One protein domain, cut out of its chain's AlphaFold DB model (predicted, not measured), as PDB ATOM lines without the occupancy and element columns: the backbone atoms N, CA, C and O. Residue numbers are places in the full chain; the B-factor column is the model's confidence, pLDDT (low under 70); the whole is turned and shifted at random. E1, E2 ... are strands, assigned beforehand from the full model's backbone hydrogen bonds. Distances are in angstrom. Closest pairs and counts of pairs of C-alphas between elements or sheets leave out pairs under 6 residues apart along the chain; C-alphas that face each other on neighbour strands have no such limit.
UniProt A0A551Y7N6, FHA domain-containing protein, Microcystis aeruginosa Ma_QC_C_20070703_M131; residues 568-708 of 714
ATOM      1  N   TYR A 568     159.751 168.966 140.749       84.88
ATOM      2  CA  TYR A 568     160.243 167.615 141.004       84.88
ATOM      3  C   TYR A 568     161.588 167.702 141.723       84.88
ATOM      4  O   TYR A 568     162.317 168.683 141.570       84.88
ATOM      5  N   ASN A 569     161.922 166.669 142.488       86.38
ATOM      6  CA  ASN A 569     163.172 166.612 143.223       86.38
ATOM      7  C   ASN A 569     164.352 166.378 142.267       86.38
ATOM      8  O   ASN A 569     164.319 165.480 141.420       86.38
ATOM      9  N   GLN A 570     165.393 167.193 142.434       87.38
ATOM     10  CA  GLN A 570     166.671 167.139 141.731       87.38
ATOM     11  C   GLN A 570     167.807 166.954 142.742       87.38
ATOM     12  O   GLN A 570     167.821 167.591 143.804       87.38
ATOM     13  N   LEU A 571     168.784 166.113 142.400       90.75
ATOM     14  CA  LEU A 571     170.060 166.058 143.102       90.75
ATOM     15  C   LEU A 571     171.067 166.955 142.378       90.75
ATOM     16  O   LEU A 571     171.234 166.868 141.163       90.75
ATOM     17  N   THR A 572     171.795 167.756 143.144       92.81
ATOM     18  CA  THR A 572     173.017 168.419 142.682       92.81
ATOM     19  C   THR A 572     174.166 167.967 143.574       92.81
ATOM     20  O   THR A 572     174.043 168.019 144.800       92.81
ATOM     21  N   VAL A 573     175.272 167.526 142.980       94.75
ATOM     22  CA  VAL A 573     176.445 166.987 143.685       94.75
ATOM     23  C   VAL A 573     177.724 167.722 143.312       94.75
ATOM     24  O   VAL A 573     177.975 167.996 142.143       94.75
ATOM     25  N   SER A 574     178.555 167.997 144.311       96.00
ATOM     26  CA  SER A 574     179.896 168.570 144.161       96.00
ATOM     27  C   SER A 574     180.952 167.700 144.850       96.00
ATOM     28  O   SER A 574     180.636 166.848 145.685       96.00
ATOM     29  N   ASN A 575     182.220 167.928 144.514       95.62
ATOM     30  CA  ASN A 575     183.373 167.355 145.202       95.62
ATOM     31  C   ASN A 575     184.262 168.501 145.712       95.62
ATOM     32  O   ASN A 575     184.831 169.256 144.924       95.62
ATOM     33  N   GLU A 576     184.368 168.632 147.036       89.56
ATOM     34  CA  GLU A 576     185.174 169.680 147.678       89.56
ATOM     35  C   GLU A 576     186.558 169.183 148.128       89.56
ATOM     36  O   GLU A 576     187.511 169.958 148.101       89.56
ATOM     37  N   ASN A 577     186.699 167.912 148.538       91.19
ATOM     38  CA  ASN A 577     187.906 167.424 149.235       91.19
ATOM     39  C   ASN A 577     188.414 166.027 148.805       91.19
ATOM     40  O   ASN A 577     189.401 165.529 149.357       91.19
ATOM     41  N   CYS A 578     187.767 165.356 147.850       94.25
ATOM     42  CA  CYS A 578     188.320 164.134 147.264       94.25
ATOM     43  C   CYS A 578     189.325 164.509 146.164       94.25
ATOM     44  O   CYS A 578     188.925 165.200 145.229       94.25
ATOM     45  N   PRO A 579     190.603 164.083 146.267       92.00
ATOM     46  CA  PRO A 579     191.654 164.475 145.324       92.00
ATOM     47  C   PRO A 579     191.432 163.894 143.923       92.00
ATOM     48  O   PRO A 579     191.738 164.553 142.934       92.00
ATOM     49  N   ASP A 580     190.870 162.686 143.851       94.12
ATOM     50  CA  ASP A 580     190.445 162.048 142.611       94.12
ATOM     51  C   ASP A 580     188.931 162.253 142.411       94.12
ATOM     52  O   ASP A 580     188.164 162.401 143.375       94.12
ATOM     53  N   ALA A 581     188.482 162.238 141.153       94.44
ATOM     54  CA  ALA A 581     187.078 162.442 140.802       94.44
ATOM     55  C   ALA A 581     186.165 161.348 141.388       94.44
ATOM     56  O   ALA A 581     186.435 160.147 141.272       94.44
ATOM     57  N   VAL A 582     185.055 161.761 142.007       94.81
ATOM     58  CA  VAL A 582     184.089 160.829 142.601       94.81
ATOM     59  C   VAL A 582     183.159 160.314 141.513       94.81
ATOM     60  O   VAL A 582     182.316 161.046 141.004       94.81
ATOM     61  N   ASN A 583     183.301 159.040 141.167       92.69
ATOM     62  CA  ASN A 583     182.463 158.381 140.177       92.69
ATOM     63  C   ASN A 583     181.172 157.904 140.847       92.69
ATOM     64  O   ASN A 583     181.216 157.205 141.864       92.69
ATOM     65  N   ILE A 584     180.025 158.282 140.286       91.75
ATOM     66  CA  ILE A 584     178.702 157.995 140.845       91.75
ATOM     67  C   ILE A 584     177.782 157.353 139.810       91.75
ATOM     68  O   ILE A 584     177.668 157.853 138.696       91.75
ATOM     69  N   ALA A 585     177.086 156.290 140.197       88.81
ATOM     70  CA  ALA A 585     175.911 155.777 139.501       88.81
ATOM     71  C   ALA A 585     174.668 156.077 140.350       88.81
ATOM     72  O   ALA A 585     174.693 155.933 141.578       88.81
ATOM     73  N   ILE A 586     173.586 156.524 139.713       87.19
ATOM     74  CA  ILE A 586     172.399 157.057 140.400       87.19
ATOM     75  C   ILE A 586     171.171 156.268 139.973       87.19
ATOM     76  O   ILE A 586     170.801 156.277 138.802       87.19
ATOM     77  N   SER A 587     170.517 155.632 140.940       83.44
ATOM     78  CA  SER A 587     169.267 154.907 140.759       83.44
ATOM     79  C   SER A 587     168.114 155.644 141.432       83.44
ATOM     80  O   SER A 587     168.210 156.087 142.582       83.44
ATOM     81  N   PHE A 588     167.021 155.799 140.701       77.75
ATOM     82  CA  PHE A 588     165.840 156.539 141.118       77.75
ATOM     83  C   PHE A 588     164.585 155.891 140.530       77.75
ATOM     84  O   PHE A 588     164.659 155.019 139.661       77.75
ATOM     85  N   THR A 589     163.423 156.315 141.012       75.06
ATOM     86  CA  THR A 589     162.165 156.119 140.287       75.06
ATOM     87  C   THR A 589     161.862 157.413 139.548       75.06
ATOM     88  O   THR A 589     161.881 158.482 140.163       75.06
ATOM     89  N   ALA A 590     161.661 157.333 138.236       73.38
ATOM     90  CA  ALA A 590     161.342 158.466 137.385       73.38
ATOM     91  C   ALA A 590     159.889 158.940 137.607       73.38
ATOM     92  O   ALA A 590     159.219 158.545 138.565       73.38
ATOM     93  N   LEU A 591     159.430 159.887 136.784       74.75
ATOM     94  CA  LEU A 591     158.144 160.572 136.980       74.75
ATOM     95  C   LEU A 591     156.922 159.727 136.569       74.75
ATOM     96  O   LEU A 591     155.802 160.076 136.928       74.75
ATOM     97  N   ASP A 592     157.164 158.637 135.846       73.75
ATOM     98  CA  ASP A 592     156.252 157.624 135.296       73.75
ATOM     99  C   ASP A 592     156.216 156.329 136.145       73.75
ATOM    100  O   ASP A 592     155.778 155.276 135.693       73.75
ATOM    101  N   GLU A 593     156.726 156.390 137.380       78.00
ATOM    102  CA  GLU A 593     156.923 155.254 138.297       78.00
ATOM    103  C   GLU A 593     157.921 154.171 137.818       78.00
ATOM    104  O   GLU A 593     158.165 153.190 138.532       78.00
ATOM    105  N   VAL A 594     158.588 154.350 136.670       71.62
ATOM    106  CA  VAL A 594     159.612 153.417 136.183       71.62
ATOM    107  C   VAL A 594     160.942 153.675 136.894       71.62
ATOM    108  O   VAL A 594     161.411 154.804 137.025       71.62
ATOM    109  N   SER A 595     161.594 152.615 137.380       72.56
ATOM    110  CA  SER A 595     162.908 152.743 138.019       72.56
ATOM    111  C   SER A 595     164.027 152.787 136.976       72.56
ATOM    112  O   SER A 595     164.229 151.829 136.231       72.56
ATOM    113  N   GLU A 596     164.772 153.892 136.955       73.19
ATOM    114  CA  GLU A 596     165.902 154.148 136.060       73.19
ATOM    115  C   GLU A 596     167.198 154.260 136.880       73.19
ATOM    116  O   GLU A 596     167.254 154.910 137.925       73.19
ATOM    117  N   THR A 597     168.266 153.623 136.403       73.31
ATOM    118  CA  THR A 597     169.633 153.833 136.889       73.31
ATOM    119  C   THR A 597     170.447 154.490 135.787       73.31
ATOM    120  O   THR A 597     170.723 153.871 134.758       73.31
ATOM    121  N   GLY A 598     170.810 155.752 136.002       66.88
ATOM    122  CA  GLY A 598     171.729 156.480 135.135       66.88
ATOM    123  C   GLY A 598     173.164 155.984 135.309       66.88
ATOM    124  O   GLY A 598     173.539 155.522 136.391       66.88
ATOM    125  N   GLY A 599     173.944 156.098 134.231       73.62
ATOM    126  CA  GLY A 599     175.340 155.673 134.155       73.62
ATOM    127  C   GLY A 599     176.299 156.400 135.095       73.62
ATOM    128  O   GLY A 599     175.897 157.202 135.939       73.62
ATOM    129  N   TRP A 600     177.590 156.110 134.940       82.31
ATOM    130  CA  TRP A 600     178.635 156.757 135.728       82.31
ATOM    131  C   TRP A 600     178.810 158.232 135.336       82.31
ATOM    132  O   TRP A 600     179.169 158.547 134.204       82.31
ATOM    133  N   TYR A 601     178.612 159.130 136.300       87.62
ATOM    134  CA  TYR A 601     179.024 160.535 136.236       87.62
ATOM    135  C   TYR A 601     180.304 160.706 137.065       87.62
ATOM    136  O   TYR A 601     180.426 160.081 138.120       87.62
ATOM    137  N   SER A 602     181.237 161.563 136.641       91.88
ATOM    138  CA  SER A 602     182.478 161.830 137.385       91.88
ATOM    139  C   SER A 602     182.453 163.231 137.997       91.88
ATOM    140  O   SER A 602     182.377 164.222 137.277       91.88
ATOM    141  N   VAL A 603     182.480 163.321 139.329       93.94
ATOM    142  CA  VAL A 603     182.423 164.587 140.078       93.94
ATOM    143  C   VAL A 603     183.844 165.014 140.461       93.94
ATOM    144  O   VAL A 603     184.406 164.586 141.476       93.94
ATOM    145  N   GLU A 604     184.452 165.834 139.608       93.31
ATOM    146  CA  GLU A 604     185.809 166.365 139.784       93.31
ATOM    147  C   GLU A 604     185.905 167.413 140.903       93.31
ATOM    148  O   GLU A 604     184.944 168.129 141.193       93.31
ATOM    149  N   GLN A 605     187.078 167.515 141.538       94.31
ATOM    150  CA  GLN A 605     187.297 168.463 142.630       94.31
ATOM    151  C   GLN A 605     187.300 169.907 142.109       94.31
ATOM    152  O   GLN A 605     188.028 170.235 141.176       94.31
ATOM    153  N   GLY A 606     186.499 170.783 142.722       89.19
ATOM    154  CA  GLY A 606     186.488 172.218 142.404       89.19
ATOM    155  C   GLY A 606     185.863 172.615 141.057       89.19
ATOM    156  O   GLY A 606     185.811 173.809 140.766       89.19
ATOM    157  N   LYS A 607     185.357 171.666 140.256       90.62
ATOM    158  CA  LYS A 607     184.487 171.962 139.103       90.62
ATOM    159  C   LYS A 607     183.052 172.268 139.554       90.62
ATOM    160  O   LYS A 607     182.694 172.077 140.719       90.62
ATOM    161  N   GLU A 608     182.230 172.764 138.629       89.19
ATOM    162  CA  GLU A 608     180.835 173.105 138.917       89.19
ATOM    163  C   GLU A 608     180.017 171.894 139.421       89.19
ATOM    164  O   GLU A 608     180.234 170.767 138.965       89.19
ATOM    165  N   PRO A 609     179.053 172.095 140.341       91.50
ATOM    166  CA  PRO A 609     178.223 171.008 140.851       91.50
ATOM    167  C   PRO A 609     177.340 170.372 139.765       91.50
ATOM    168  O   PRO A 609     176.449 171.017 139.205       91.50
ATOM    169  N   ILE A 610     177.517 169.072 139.529       88.88
ATOM    170  CA  ILE A 610     176.729 168.311 138.556       88.88
ATOM    171  C   ILE A 610     175.294 168.175 139.074       88.88
ATOM    172  O   ILE A 610     175.040 167.540 140.099       88.88
ATOM    173  N   THR A 611     174.340 168.758 138.347       87.25
ATOM    174  CA  THR A 611     172.907 168.530 138.573       87.25
ATOM    175  C   THR A 611     172.447 167.345 137.735       87.25
ATOM    176  O   THR A 611     172.656 167.302 136.526       87.25
ATOM    177  N   THR A 612     171.836 166.359 138.385       80.00
ATOM    178  CA  THR A 612     171.411 165.115 137.743       80.00
ATOM    179  C   THR A 612     170.223 165.373 136.818       80.00
ATOM    180  O   THR A 612     169.231 165.958 137.247       80.00
ATOM    181  N   SER A 613     170.266 164.875 135.580       67.06
ATOM    182  CA  SER A 613     169.126 164.928 134.641       67.06
ATOM    183  C   SER A 613     167.908 164.110 135.114       67.06
ATOM    184  O   SER A 613     166.769 164.355 134.682       67.06
ATOM    185  N   SER A 614     168.161 163.171 136.033       68.00
ATOM    186  CA  SER A 614     167.202 162.449 136.866       68.00
ATOM    187  C   SER A 614     166.228 163.394 137.568       68.00
ATOM    188  O   SER A 614     166.625 164.313 138.284       68.00
ATOM    189  N   ALA A 615     164.938 163.127 137.389       71.88
ATOM    190  CA  ALA A 615     163.836 163.863 137.992       71.88
ATOM    191  C   ALA A 615     162.911 162.870 138.691       71.88
ATOM    192  O   ALA A 615     162.594 161.830 138.113       71.88
ATOM    193  N   THR A 616     162.473 163.179 139.910       77.94
ATOM    194  CA  THR A 616     161.629 162.262 140.683       77.94
ATOM    195  C   THR A 616     160.624 162.992 141.570       77.94
ATOM    196  O   THR A 616     160.883 164.091 142.060       77.94
ATOM    197  N   THR A 617     159.462 162.381 141.788       78.44
ATOM    198  CA  THR A 617     158.462 162.800 142.785       78.44
ATOM    199  C   THR A 617     158.732 162.197 144.169       78.44
ATOM    200  O   THR A 617     158.175 162.662 145.162       78.44
ATOM    201  N   TYR A 618     159.596 161.182 144.259       80.00
ATOM    202  CA  TYR A 618     159.867 160.442 145.490       80.00
ATOM    203  C   TYR A 618     160.814 161.216 146.422       80.00
ATOM    204  O   TYR A 618     161.639 162.022 145.989       80.00
ATOM    205  N   GLY A 619     160.701 160.978 147.734       80.81
ATOM    206  CA  GLY A 619     161.479 161.675 148.773       80.81
ATOM    207  C   GLY A 619     162.934 161.205 148.932       80.81
ATOM    208  O   GLY A 619     163.666 161.735 149.774       80.81
ATOM    209  N   ASN A 620     163.358 160.216 148.148       83.19
ATOM    210  CA  ASN A 620     164.672 159.592 148.203       83.19
ATOM    211  C   ASN A 620     165.127 159.074 146.827       83.19
ATOM    212  O   ASN A 620     164.320 158.775 145.950       83.19
ATOM    213  N   ILE A 621     166.442 158.941 146.682       88.19
ATOM    214  CA  ILE A 621     167.143 158.267 145.579       88.19
ATOM    215  C   ILE A 621     168.278 157.421 146.158       88.19
ATOM    216  O   ILE A 621     168.643 157.582 147.326       88.19
ATOM    217  N   PHE A 622     168.853 156.529 145.358       89.75
ATOM    218  CA  PHE A 622     169.895 155.608 145.799       89.75
ATOM    219  C   PHE A 622     171.141 155.763 144.929       89.75
ATOM    220  O   PHE A 622     171.068 155.608 143.713       89.75
ATOM    221  N   ILE A 623     172.294 156.056 145.538       92.31
ATOM    222  CA  ILE A 623     173.549 156.267 144.800       92.31
ATOM    223  C   ILE A 623     174.606 155.222 145.155       92.31
ATOM    224  O   ILE A 623     174.791 154.871 146.321       92.31
ATOM    225  N   LEU A 624     175.343 154.769 144.147       92.38
ATOM    226  CA  LEU A 624     176.603 154.052 144.298       92.38
ATOM    227  C   LEU A 624     177.712 155.043 143.947       92.38
ATOM    228  O   LEU A 624     177.927 155.340 142.777       92.38
ATOM    229  N   ALA A 625     178.392 155.579 144.958       93.69
ATOM    230  CA  ALA A 625     179.480 156.536 144.776       93.69
ATOM    231  C   ALA A 625     180.808 155.939 145.243       93.69
ATOM    232  O   ALA A 625     180.885 155.338 146.320       93.69
ATOM    233  N   LYS A 626     181.851 156.109 144.429       94.12
ATOM    234  CA  LYS A 626     183.193 155.589 144.684       94.12
ATOM    235  C   LYS A 626     184.268 156.541 144.168       94.12
ATOM    236  O   LYS A 626     184.111 157.173 143.128       94.12
ATOM    237  N   THR A 627     185.382 156.612 144.876       95.38
ATOM    238  CA  THR A 627     186.574 157.335 144.427       95.38
ATOM    239  C   THR A 627     187.820 156.586 144.867       95.38
ATOM    240  O   THR A 627     187.743 155.662 145.680       95.38
ATOM    241  N   LYS A 628     188.965 156.970 144.322       93.62
ATOM    242  CA  LYS A 628     190.259 156.535 144.828       93.62
ATOM    243  C   LYS A 628     190.809 157.596 145.779       93.62
ATOM    244  O   LYS A 628     190.461 158.771 145.687       93.62
ATOM    245  N   ILE A 629     191.635 157.165 146.725       92.25
ATOM    246  CA  ILE A 629     192.510 158.042 147.508       92.25
ATOM    247  C   ILE A 629     193.833 157.333 147.788       92.25
ATOM    248  O   ILE A 629     193.913 156.105 147.744       92.25
ATOM    249  N   LYS A 630     194.869 158.108 148.122       88.94
ATOM    250  CA  LYS A 630     196.146 157.574 148.607       88.94
ATOM    251  C   LYS A 630     196.187 157.579 150.135       88.94
ATOM    252  O   LYS A 630     196.115 158.644 150.745       88.94
ATOM    253  N   ILE A 631     196.325 156.395 150.730       88.88
ATOM    254  CA  ILE A 631     196.495 156.164 152.170       88.88
ATOM    255  C   ILE A 631     197.848 155.470 152.361       88.88
ATOM    256  O   ILE A 631     198.061 154.383 151.829       88.88
ATOM    257  N   ASN A 632     198.777 156.082 153.103       88.75
ATOM    258  CA  ASN A 632     200.135 155.546 153.318       88.75
ATOM    259  C   ASN A 632     200.825 155.107 152.001       88.75
ATOM    260  O   ASN A 632     201.273 153.966 151.870       88.75
ATOM    261  N   ASP A 633     200.819 156.005 151.010       88.12
ATOM    262  CA  ASP A 633     201.323 155.823 149.635       88.12
ATOM    263  C   ASP A 633     200.675 154.695 148.803       88.12
ATOM    264  O   ASP A 633     201.089 154.443 147.670       88.12
ATOM    265  N   LYS A 634     199.610 154.053 149.304       90.44
ATOM    266  CA  LYS A 634     198.811 153.066 148.564       90.44
ATOM    267  C   LYS A 634     197.513 153.672 148.059       90.44
ATOM    268  O   LYS A 634     196.836 154.394 148.778       90.44
ATOM    269  N   GLU A 635     197.166 153.344 146.824       93.06
ATOM    270  CA  GLU A 635     195.914 153.738 146.184       93.06
ATOM    271  C   GLU A 635     194.797 152.748 146.557       93.06
ATOM    272  O   GLU A 635     194.906 151.555 146.269       93.06
ATOM    273  N   GLU A 636     193.729 153.230 147.200       92.94
ATOM    274  CA  GLU A 636     192.591 152.413 147.648       92.94
ATOM    275  C   GLU A 636     191.259 152.961 147.094       92.94
ATOM    276  O   GLU A 636     191.022 154.171 147.118       92.94
ATOM    277  N   GLU A 637     190.378 152.082 146.586       93.75
ATOM    278  CA  GLU A 637     189.011 152.453 146.170       93.75
ATOM    279  C   GLU A 637     188.098 152.514 147.403       93.75
ATOM    280  O   GLU A 637     187.760 151.487 147.999       93.75
ATOM    281  N   ILE A 638     187.657 153.719 147.758       93.62
ATOM    282  CA  ILE A 638     186.716 153.967 148.851       93.62
ATOM    283  C   ILE A 638     185.303 154.189 148.302       93.62
ATOM    284  O   ILE A 638     185.106 154.796 147.247       93.62
ATOM    285  N   LYS A 639     184.296 153.687 149.025       92.44
ATOM    286  CA  LYS A 639     182.878 153.762 148.634       92.44
ATOM    287  C   LYS A 639     182.053 154.496 149.677       92.44
ATOM    288  O   LYS A 639     182.261 154.299 150.877       92.44
ATOM    289  N   TYR A 640     181.100 155.295 149.202       91.12
ATOM    290  CA  TYR A 640     180.085 155.935 150.032       91.12
ATOM    291  C   TYR A 640     179.235 154.878 150.743       91.12
ATOM    292  O   TYR A 640     179.001 153.800 150.194       91.12
ATOM    293  N   LYS A 641     178.797 155.180 151.969       89.19
ATOM    294  CA  LYS A 641     177.945 154.315 152.793       89.19
ATOM    295  C   LYS A 641     176.932 155.158 153.574       89.19
ATOM    296  O   LYS A 641     177.218 156.285 153.965       89.19
ATOM    297  N   SER A 642     175.764 154.575 153.813       87.56
ATOM    298  CA  SER A 642     174.632 155.121 154.572       87.56
ATOM    299  C   SER A 642     173.926 153.966 155.292       87.56
ATOM    300  O   SER A 642     174.040 152.817 154.855       87.56
ATOM    301  N   ASP A 643     173.175 154.245 156.360       83.00
ATOM    302  CA  ASP A 643     172.455 153.218 157.139       83.00
ATOM    303  C   ASP A 643     171.438 152.443 156.292       83.00
ATOM    304  O   ASP A 643     171.148 151.270 156.532       83.00
ATOM    305  N   ARG A 644     170.875 153.118 155.285       87.69
ATOM    306  CA  ARG A 644     169.917 152.552 154.340       87.69
ATOM    307  C   ARG A 644     170.587 152.316 152.998       87.69
ATOM    308  O   ARG A 644     171.121 153.239 152.385       87.69
ATOM    309  N   LYS A 645     170.474 151.078 152.526       89.81
ATOM    310  CA  LYS A 645     170.901 150.650 151.198       89.81
ATOM    311  C   LYS A 645     169.841 149.795 150.513       89.81
ATOM    312  O   LYS A 645     169.020 149.173 151.185       89.81
ATOM    313  N   ILE A 646     169.941 149.706 149.195       84.38
ATOM    314  CA  ILE A 646     169.352 148.636 148.392       84.38
ATOM    315  C   ILE A 646     170.466 147.965 147.591       84.38
ATOM    316  O   ILE A 646     171.357 148.637 147.072       84.38
ATOM    317  N   ASP A 647     170.436 146.639 147.515       83.81
ATOM    318  CA  ASP A 647     171.357 145.882 146.669       83.81
ATOM    319  C   ASP A 647     170.744 145.758 145.268       83.81
ATOM    320  O   ASP A 647     169.596 145.330 145.115       83.81
ATOM    321  N   MET A 648     171.490 146.173 144.248       78.38
ATOM    322  CA  MET A 648     171.060 146.194 142.845       78.38
ATOM    323  C   MET A 648     172.197 145.729 141.931       78.38
ATOM    324  O   MET A 648     173.343 145.728 142.382       78.38
ATOM    325  N   PRO A 649     171.917 145.352 140.668       72.62
ATOM    326  CA  PRO A 649     172.952 144.931 139.732       72.62
ATOM    327  C   PRO A 649     174.143 145.899 139.683       72.62
ATOM    328  O   PRO A 649     173.978 147.120 139.592       72.62
ATOM    329  N   THR A 650     175.348 145.331 139.755       70.06
ATOM    330  CA  THR A 650     176.608 146.008 139.451       70.06
ATOM    331  C   THR A 650     176.501 146.572 138.047       70.06
ATOM    332  O   THR A 650     175.957 145.959 137.129       70.06
ATOM    333  N   VAL A 651     177.030 147.775 137.926       66.19
ATOM    334  CA  VAL A 651     176.785 148.685 136.828       66.19
ATOM    335  C   VAL A 651     178.130 148.915 136.144       66.19
ATOM    336  O   VAL A 651     179.103 149.313 136.794       66.19
ATOM    337  N   GLU A 652     178.229 148.530 134.871       64.44
ATOM    338  CA  GLU A 652     179.525 148.426 134.193       64.44
ATOM    339  C   GLU A 652     180.191 149.797 133.971       64.44
ATOM    340  O   GLU A 652     179.487 150.802 133.908       64.44
ATOM    341  N   PRO A 653     181.538 149.837 133.868       54.03
ATOM    342  CA  PRO A 653     182.355 150.977 133.449       54.03
ATOM    343  C   PRO A 653     181.710 152.091 132.610       54.03
ATOM    344  O   PRO A 653     181.840 153.274 132.917       54.03
ATOM    345  N   GLU A 654     181.095 151.690 131.497       57.00
ATOM    346  CA  GLU A 654     180.624 152.564 130.417       57.00
ATOM    347  C   GLU A 654     179.370 153.389 130.794       57.00
ATOM    348  O   GLU A 654     178.658 153.059 131.744       57.00
ATOM    349  N   PRO A 655     179.035 154.463 130.052       52.09
ATOM    350  CA  PRO A 655     177.789 155.213 130.236       52.09
ATOM    351  C   PRO A 655     176.555 154.452 129.700       52.09
ATOM    352  O   PRO A 655     175.921 154.853 128.725       52.09
ATOM    353  N   PHE A 656     176.175 153.356 130.359       55.38
ATOM    354  CA  PHE A 656     174.877 152.696 130.160       55.38
ATOM    355  C   PHE A 656     173.733 153.529 130.790       55.38
ATOM    356  O   PHE A 656     173.948 154.424 131.612       55.38
ATOM    357  N   ARG A 657     172.481 153.179 130.469       54.97
ATOM    358  CA  ARG A 657     171.295 153.531 131.270       54.97
ATOM    359  C   ARG A 657     170.455 152.279 131.464       54.97
ATOM    360  O   ARG A 657     170.214 151.568 130.489       54.97
ATOM    361  N   TYR A 658     170.045 151.989 132.697       62.03
ATOM    362  CA  TYR A 658     169.317 150.765 133.041       62.03
ATOM    363  C   TYR A 658     167.894 151.049 133.534       62.03
ATOM    364  O   TYR A 658     167.711 151.556 134.640       62.03
ATOM    365  N   ILE A 659     166.889 150.661 132.747       55.78
ATOM    366  CA  ILE A 659     165.487 150.610 133.170       55.78
ATOM    367  C   ILE A 659     165.206 149.262 133.840       55.78
ATOM    368  O   ILE A 659     165.312 148.192 133.237       55.78
ATOM    369  N   LYS A 660     164.783 149.314 135.102       60.00
ATOM    370  CA  LYS A 660     164.448 148.153 135.929       60.00
ATOM    371  C   LYS A 660     162.990 147.733 135.726       60.00
ATOM    372  O   LYS A 660     162.170 147.806 136.641       60.00
ATOM    373  N   GLN A 661     162.667 147.253 134.528       57.12
ATOM    374  CA  GLN A 661     161.363 146.649 134.243       57.12
ATOM    375  C   GLN A 661     161.351 145.148 134.614       57.12
ATOM    376  O   GLN A 661     162.229 144.398 134.179       57.12
ATOM    377  N   PRO A 662     160.360 144.662 135.393       49.12
ATOM    378  CA  PRO A 662     160.376 143.315 135.984       49.12
ATOM    379  C   PRO A 662     160.193 142.162 134.981       49.12
ATOM    380  O   PRO A 662     160.296 141.000 135.370       49.12
ATOM    381  N   PHE A 663     159.917 142.469 133.711       43.41
ATOM    382  CA  PHE A 663     159.620 141.508 132.643       43.41
ATOM    383  C   PHE A 663     160.731 141.355 131.586       43.41
ATOM    384  O   PHE A 663     160.583 140.519 130.700       43.41
ATOM    385  N   LEU A 664     161.825 142.127 131.661       47.19
ATOM    386  CA  LEU A 664     162.979 141.973 130.753       47.19
ATOM    387  C   LEU A 664     164.088 141.091 131.352       47.19
ATOM    388  O   LEU A 664     164.740 140.356 130.619       47.19
ATOM    389  N   GLN A 665     164.250 141.075 132.680       51.91
ATOM    390  CA  GLN A 665     165.180 140.153 133.340       51.91
ATOM    391  C   GLN A 665     164.650 138.715 133.321       51.91
ATOM    392  O   GLN A 665     163.839 138.322 134.172       51.91
ATOM    393  N   SER A 666     165.181 137.897 132.413       51.12
ATOM    394  CA  SER A 666     165.053 136.441 132.519       51.12
ATOM    395  C   SER A 666     165.714 135.933 133.813       51.12
ATOM    396  O   SER A 666     166.694 136.508 134.297       51.12
ATOM    397  N   ASP A 667     165.229 134.828 134.390       51.00
ATOM    398  CA  ASP A 667     165.834 134.256 135.610       51.00
ATOM    399  C   ASP A 667     167.275 133.741 135.396       51.00
ATOM    400  O   ASP A 667     168.023 133.540 136.356       51.00
ATOM    401  N   VAL A 668     167.694 133.591 134.135       46.34
ATOM    402  CA  VAL A 668     169.077 133.286 133.740       46.34
ATOM    403  C   VAL A 668     169.999 134.485 134.001       46.34
ATOM    404  O   VAL A 668     171.101 134.319 134.522       46.34
ATOM    405  N   GLU A 669     169.544 135.706 133.711       53.78
ATOM    406  CA  GLU A 669     170.345 136.929 133.863       53.78
ATOM    407  C   GLU A 669     170.449 137.414 135.310       53.78
ATOM    408  O   GLU A 669     171.493 137.935 135.706       53.78
ATOM    409  N   LYS A 670     169.420 137.176 136.136       54.28
ATOM    410  CA  LYS A 670     169.406 137.556 137.567       54.28
ATOM    411  C   LYS A 670     170.570 136.965 138.374       54.28
ATOM    412  O   LYS A 670     170.908 137.499 139.424       54.28
ATOM    413  N   ASN A 671     171.180 135.885 137.882       54.88
ATOM    414  CA  ASN A 671     172.340 135.225 138.486       54.88
ATOM    415  C   ASN A 671     173.688 135.630 137.851       54.88
ATOM    416  O   ASN A 671     174.737 135.240 138.360       54.88
ATOM    417  N   LYS A 672     173.679 136.372 136.734       60.62
ATOM    418  CA  LYS A 672     174.882 136.769 135.979       60.62
ATOM    419  C   LYS A 672     175.469 138.088 136.482       60.62
ATOM    420  O   LYS A 672     176.687 138.249 136.503       60.62
ATOM    421  N   PHE A 673     174.617 139.014 136.921       64.00
ATOM    422  CA  PHE A 673     175.056 140.267 137.524       64.00
ATOM    423  C   PHE A 673     175.436 140.060 138.994       64.00
ATOM    424  O   PHE A 673     174.633 139.615 139.814       64.00
ATOM    425  N   LYS A 674     176.665 140.445 139.345       77.06
ATOM    426  CA  LYS A 674     177.028 140.766 140.732       77.06
ATOM    427  C   LYS A 674     176.100 141.886 141.221       77.06
ATOM    428  O   LYS A 674     175.721 142.720 140.412       77.06
ATOM    429  N   ASN A 675     175.753 141.932 142.507       82.69
ATOM    430  CA  ASN A 675     175.034 143.074 143.083       82.69
ATOM    431  C   ASN A 675     175.989 143.990 143.861       82.69
ATOM    432  O   ASN A 675     176.905 143.514 144.538       82.69
ATOM    433  N   GLU A 676     175.715 145.291 143.828       86.06
ATOM    434  CA  GLU A 676     176.344 146.309 144.667       86.06
ATOM    435  C   GLU A 676     175.309 147.130 145.443       86.06
ATOM    436  O   GLU A 676     174.147 147.259 145.056       86.06
ATOM    437  N   ALA A 677     175.751 147.657 146.584       87.50
ATOM    438  CA  ALA A 677     174.927 148.439 147.490       87.50
ATOM    439  C   ALA A 677     174.854 149.897 147.019       87.50
ATOM    440  O   ALA A 677     175.862 150.604 147.028       87.50
ATOM    441  N   TYR A 678     173.652 150.350 146.669       89.62
ATOM    442  CA  TYR A 678     173.342 151.764 146.474       89.62
ATOM    443  C   TYR A 678     172.721 152.312 147.758       89.62
ATOM    444  O   TYR A 678     171.888 151.656 148.387       89.62
ATOM    445  N   TYR A 679     173.106 153.519 148.146       90.19
ATOM    446  CA  TYR A 679     172.838 154.095 149.461       90.19
ATOM    447  C   TYR A 679     171.840 155.254 149.391       90.19
ATOM    448  O   TYR A 679     171.903 156.073 148.473       90.19
ATOM    449  N   GLU A 680     170.907 155.311 150.347       91.75
ATOM    450  CA  GLU A 680     169.799 156.275 150.340       91.75
ATOM    451  C   GLU A 680     170.295 157.711 150.560       91.75
ATOM    452  O   GLU A 680     170.845 158.039 151.616       91.75
ATOM    453  N   VAL A 681     170.001 158.584 149.594       91.00
ATOM    454  CA  VAL A 681     170.099 160.039 149.713       91.00
ATOM    455  C   VAL A 681     168.682 160.599 149.798       91.00
ATOM    456  O   VAL A 681     167.866 160.412 148.896       91.00
ATOM    457  N   LYS A 682     168.379 161.284 150.904       89.56
ATOM    458  CA  LYS A 682     167.082 161.933 151.138       89.56
ATOM    459  C   LYS A 682     167.099 163.358 150.595       89.56
ATOM    460  O   LYS A 682     168.067 164.090 150.835       89.56
ATOM    461  N   PHE A 683     166.014 163.760 149.937       88.50
ATOM    462  CA  PHE A 683     165.795 165.158 149.570       88.50
ATOM    463  C   PHE A 683     165.405 165.997 150.798       88.50
ATOM    464  O   PHE A 683     164.858 165.485 151.780       88.50
ATOM    465  N   LYS A 684     165.682 167.304 150.750       87.94
ATOM    466  CA  LYS A 684     165.153 168.272 151.720       87.94
ATOM    467  C   LYS A 684     163.664 168.475 151.434       87.94
ATOM    468  O   LYS A 684     163.311 168.803 150.307       87.94
ATOM    469  N   LYS A 685     162.803 168.298 152.444       82.69
ATOM    470  CA  LYS A 685     161.333 168.344 152.288       82.69
ATOM    471  C   LYS A 685     160.830 169.618 151.607       82.69
ATOM    472  O   LYS A 685     159.876 169.564 150.843       82.69
ATOM    473  N   ASP A 686     161.503 170.730 151.880       83.25
ATOM    474  CA  ASP A 686     161.071 172.079 151.520       83.25
ATOM    475  C   ASP A 686     161.898 172.669 150.355       83.25
ATOM    476  O   ASP A 686     161.874 173.874 150.120       83.25
ATOM    477  N   SER A 687     162.667 171.840 149.629       84.38
ATOM    478  CA  SER A 687     163.492 172.287 148.496       84.38
ATOM    479  C   SER A 687     163.591 171.243 147.384       84.38
ATOM    480  O   SER A 687     164.223 170.197 147.538       84.38
ATOM    481  N   TRP A 688     163.055 171.600 146.215       85.00
ATOM    482  CA  TRP A 688     163.087 170.791 144.995       85.00
ATOM    483  C   TRP A 688     164.502 170.573 144.428       85.00
ATOM    484  O   TRP A 688     164.719 169.605 143.708       85.00
ATOM    485  N   ILE A 689     165.490 171.397 144.800       88.38
ATOM    486  CA  ILE A 689     166.914 171.056 144.643       88.38
ATOM    487  C   ILE A 689     167.473 170.624 145.997       88.38
ATOM    488  O   ILE A 689     167.458 171.396 146.960       88.38
ATOM    489  N   THR A 690     168.064 169.434 146.067       91.44
ATOM    490  CA  THR A 690     168.934 169.048 147.184       91.44
ATOM    491  C   THR A 690     170.386 169.051 146.730       91.44
ATOM    492  O   THR A 690     170.801 168.216 145.930       91.44
ATOM    493  N   ARG A 691     171.164 169.995 147.269       93.75
ATOM    494  CA  ARG A 691     172.611 170.091 147.043       93.75
ATOM    495  C   ARG A 691     173.365 169.265 148.084       93.75
ATOM    496  O   ARG A 691     173.159 169.459 149.285       93.75
ATOM    497  N   LYS A 692     174.234 168.366 147.628       94.62
ATOM    498  CA  LYS A 692     175.116 167.542 148.460       94.62
ATOM    499  C   LYS A 692     176.577 167.706 148.027       94.62
ATOM    500  O   LYS A 692     176.849 167.953 146.858       94.62
ATOM    501  N   THR A 693     177.492 167.487 148.961       95.31
ATOM    502  CA  THR A 693     178.943 167.540 148.747       95.31
ATOM    503  C   THR A 693     179.563 166.194 149.115       95.31
ATOM    504  O   THR A 693     179.295 165.666 150.198       95.31
ATOM    505  N   PHE A 694     180.437 165.664 148.260       95.94
ATOM    506  CA  PHE A 694     181.330 164.560 148.606       95.94
ATOM    507  C   PHE A 694     182.546 165.037 149.402       95.94
ATOM    508  O   PHE A 694     183.250 165.969 149.005       95.94
ATOM    509  N   PHE A 695     182.816 164.350 150.511       94.62
ATOM    510  CA  PHE A 695     183.959 164.611 151.377       94.62
ATOM    511  C   PHE A 695     184.751 163.324 151.619       94.62
ATOM    512  O   PHE A 695     184.203 162.330 152.092       94.62
ATOM    513  N   CYS A 696     186.050 163.354 151.327       94.25
ATOM    514  CA  CYS A 696     186.960 162.250 151.609       94.25
ATOM    515  C   CYS A 696     187.691 162.469 152.934       94.25
ATOM    516  O   CYS A 696     188.400 163.464 153.097       94.25
ATOM    517  N   ASN A 697     187.582 161.509 153.852       92.06
ATOM    518  CA  ASN A 697     188.423 161.448 155.040       92.06
ATOM    519  C   ASN A 697     189.609 160.506 154.777       92.06
ATOM    520  O   ASN A 697     189.450 159.285 154.722       92.06
ATOM    521  N   ARG A 698     190.802 161.089 154.605       87.81
ATOM    522  CA  ARG A 698     192.036 160.352 154.278       87.81
ATOM    523  C   ARG A 698     192.536 159.489 155.440       87.81
ATOM    524  O   ARG A 698     193.089 158.426 155.189       87.81
ATOM    525  N   ASP A 699     192.278 159.904 156.679       88.00
ATOM    526  CA  ASP A 699     192.730 159.201 157.887       88.00
ATOM    527  C   ASP A 699     191.859 157.975 158.210       88.00
ATOM    528  O   ASP A 699     192.320 157.021 158.833       88.00
ATOM    529  N   GLN A 700     190.589 157.997 157.787       88.25
ATOM    530  CA  GLN A 700     189.613 156.926 158.034       88.25
ATOM    531  C   GLN A 700     189.322 156.039 156.814       88.25
ATOM    532  O   GLN A 700     188.668 155.007 156.963       88.25
ATOM    533  N   GLY A 701     189.756 156.429 155.611       91.06
ATOM    534  CA  GLY A 701     189.424 155.709 154.378       91.06
ATOM    535  C   GLY A 701     187.934 155.770 154.017       91.06
ATOM    536  O   GLY A 701     187.388 154.810 153.470       91.06
ATOM    537  N   THR A 702     187.243 156.863 154.357       92.69
ATOM    538  CA  THR A 702     185.791 157.005 154.154       92.69
ATOM    539  C   THR A 702     185.439 158.076 153.123       92.69
ATOM    540  O   THR A 702     186.044 159.148 153.064       92.69
ATOM    541  N   LEU A 703     184.423 157.768 152.311       94.88
ATOM    542  CA  LEU A 703     183.734 158.716 151.440       94.88
ATOM    543  C   LEU A 703     182.392 159.057 152.092       94.88
ATOM    544  O   LEU A 703     181.539 158.185 152.260       94.88
ATOM    545  N   GLU A 704     182.206 160.318 152.457       94.06
ATOM    546  CA  GLU A 704     180.966 160.845 153.018       94.06
ATOM    547  C   GLU A 704     180.202 161.673 151.978       94.06
ATOM    548  O   GLU A 704     180.801 162.289 151.096       94.06
ATOM    549  N   LEU A 705     178.877 161.733 152.128       93.94
ATOM    550  CA  LEU A 705     178.012 162.654 151.395       93.94
ATOM    551  C   LEU A 705     177.291 163.551 152.403       93.94
ATOM    552  O   LEU A 705     176.427 163.088 153.151       93.94
ATOM    553  N   ARG A 706     177.657 164.831 152.430       93.19
ATOM    554  CA  ARG A 706     177.123 165.835 153.359       93.19
ATOM    555  C   ARG A 706     176.130 166.741 152.635       93.19
ATOM    556  O   ARG A 706     176.156 166.846 151.411       93.19
ATOM    557  N   ASP A 707     175.242 167.402 153.371       90.81
ATOM    558  CA  ASP A 707     174.510 168.538 152.811       90.81
ATOM    559  C   ASP A 707     175.490 169.660 152.486       90.81
ATOM    560  O   ASP A 707     176.302 170.022 153.338       90.81
ATOM    561  N   ALA A 708     175.406 170.208 151.271       84.75
ATOM    562  CA  ALA A 708     176.227 171.351 150.901       84.75
ATOM    563  C   ALA A 708     175.891 172.514 151.842       84.75
ATOM    564  O   ALA A 708     174.722 172.915 151.960       84.75
TER     565      ALA A 708
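Overview. This is residues 568 to 708 of the 714 residues of the protein "FHA domain-containing protein" of Microcystis aeruginosa Ma_QC_C_20070703_M131 (UniProt A0A551Y7N6). Two sheets make a sandwich: a large, strongly twisted sheet of seven strands, E2 to E8, has the small sheet of E1, E9 and E10 over part of one face. The long strand E4 runs through the large sheet, and residues 663 to 669, in the link from E7 to E8, stick out from the body as a free loop. The printed part has 141 residues, with ten named strands, E1 to E10 in order along the chain, and no named helix; the class is all strand. The large sheet is branched and its neighbour pairs are antiparallel; the small one runs E1, E9, E10 and is mixed. The whole is compact, with a radius of gyration of the C-alphas of 15.4 A and spans of 47 by 39 by 26 A.

Arrangement. In the large sheet, E4, residues 620 to 631, has three neighbours. E2, residues 582 to 589, lies on one side of it, with N 585 and O 624 2.9 A apart. On the other side are E8, residues 675 to 682, beside 620 to 624, with N 679 and O 623 at 2.8 A, and E5, residues 634 to 639, beside 625 to 631, with N 636 and O 629 at 2.9 A; E4 and E5 form a hairpin. E2 forms another hairpin with E3, residues 595 to 603, where N 588 and O 596 are 2.9 A apart. Edge strand E7, residues 657 to 659, is antiparallel to E3, with N 597 and O 658 at 2.8 A. Edge strand E6, residues 645 to 649, is antiparallel to E8, with N 646 and O 678 at 2.9 A. In the small sheet, E9, residues 689 to 697, is parallel to E1, residues 570 to 575, with N 692 and O 572 at 2.9 A, and forms a hairpin with E10, residues 702 to 707, with N 695 and O 704 at 2.9 A. The strands of the two sheets stand at 31 degrees. The closest C-alphas of E5 and E10 are those of Lys 639 and Leu 703, 5.8 A apart.

Along the chain. E1 begins at C-alpha 570 (166.671, 167.139, 141.731), and E10 ends at C-alpha 707 (174.510, 168.538, 152.811). E4, 32.3 A long, bends by 51 degrees at residue 628 and ends at (196.495, 156.164, 152.170). E9 is 25.7 A long, E3 22.9 A, with a bend of 57 degrees at residue 600, E2 22.5 A and E8 22.0 A.

Size, cuts and confidence. The C-alphas farthest apart, those of Asn 632 and Phe 663, are 47.6 A apart. The printed part has no cut. The links E3 to E4 and E7 to E8 are long. Mean pLDDT of the printed part is 81.8; residues 598, 613 to 614 and 651 to 673 are under 70.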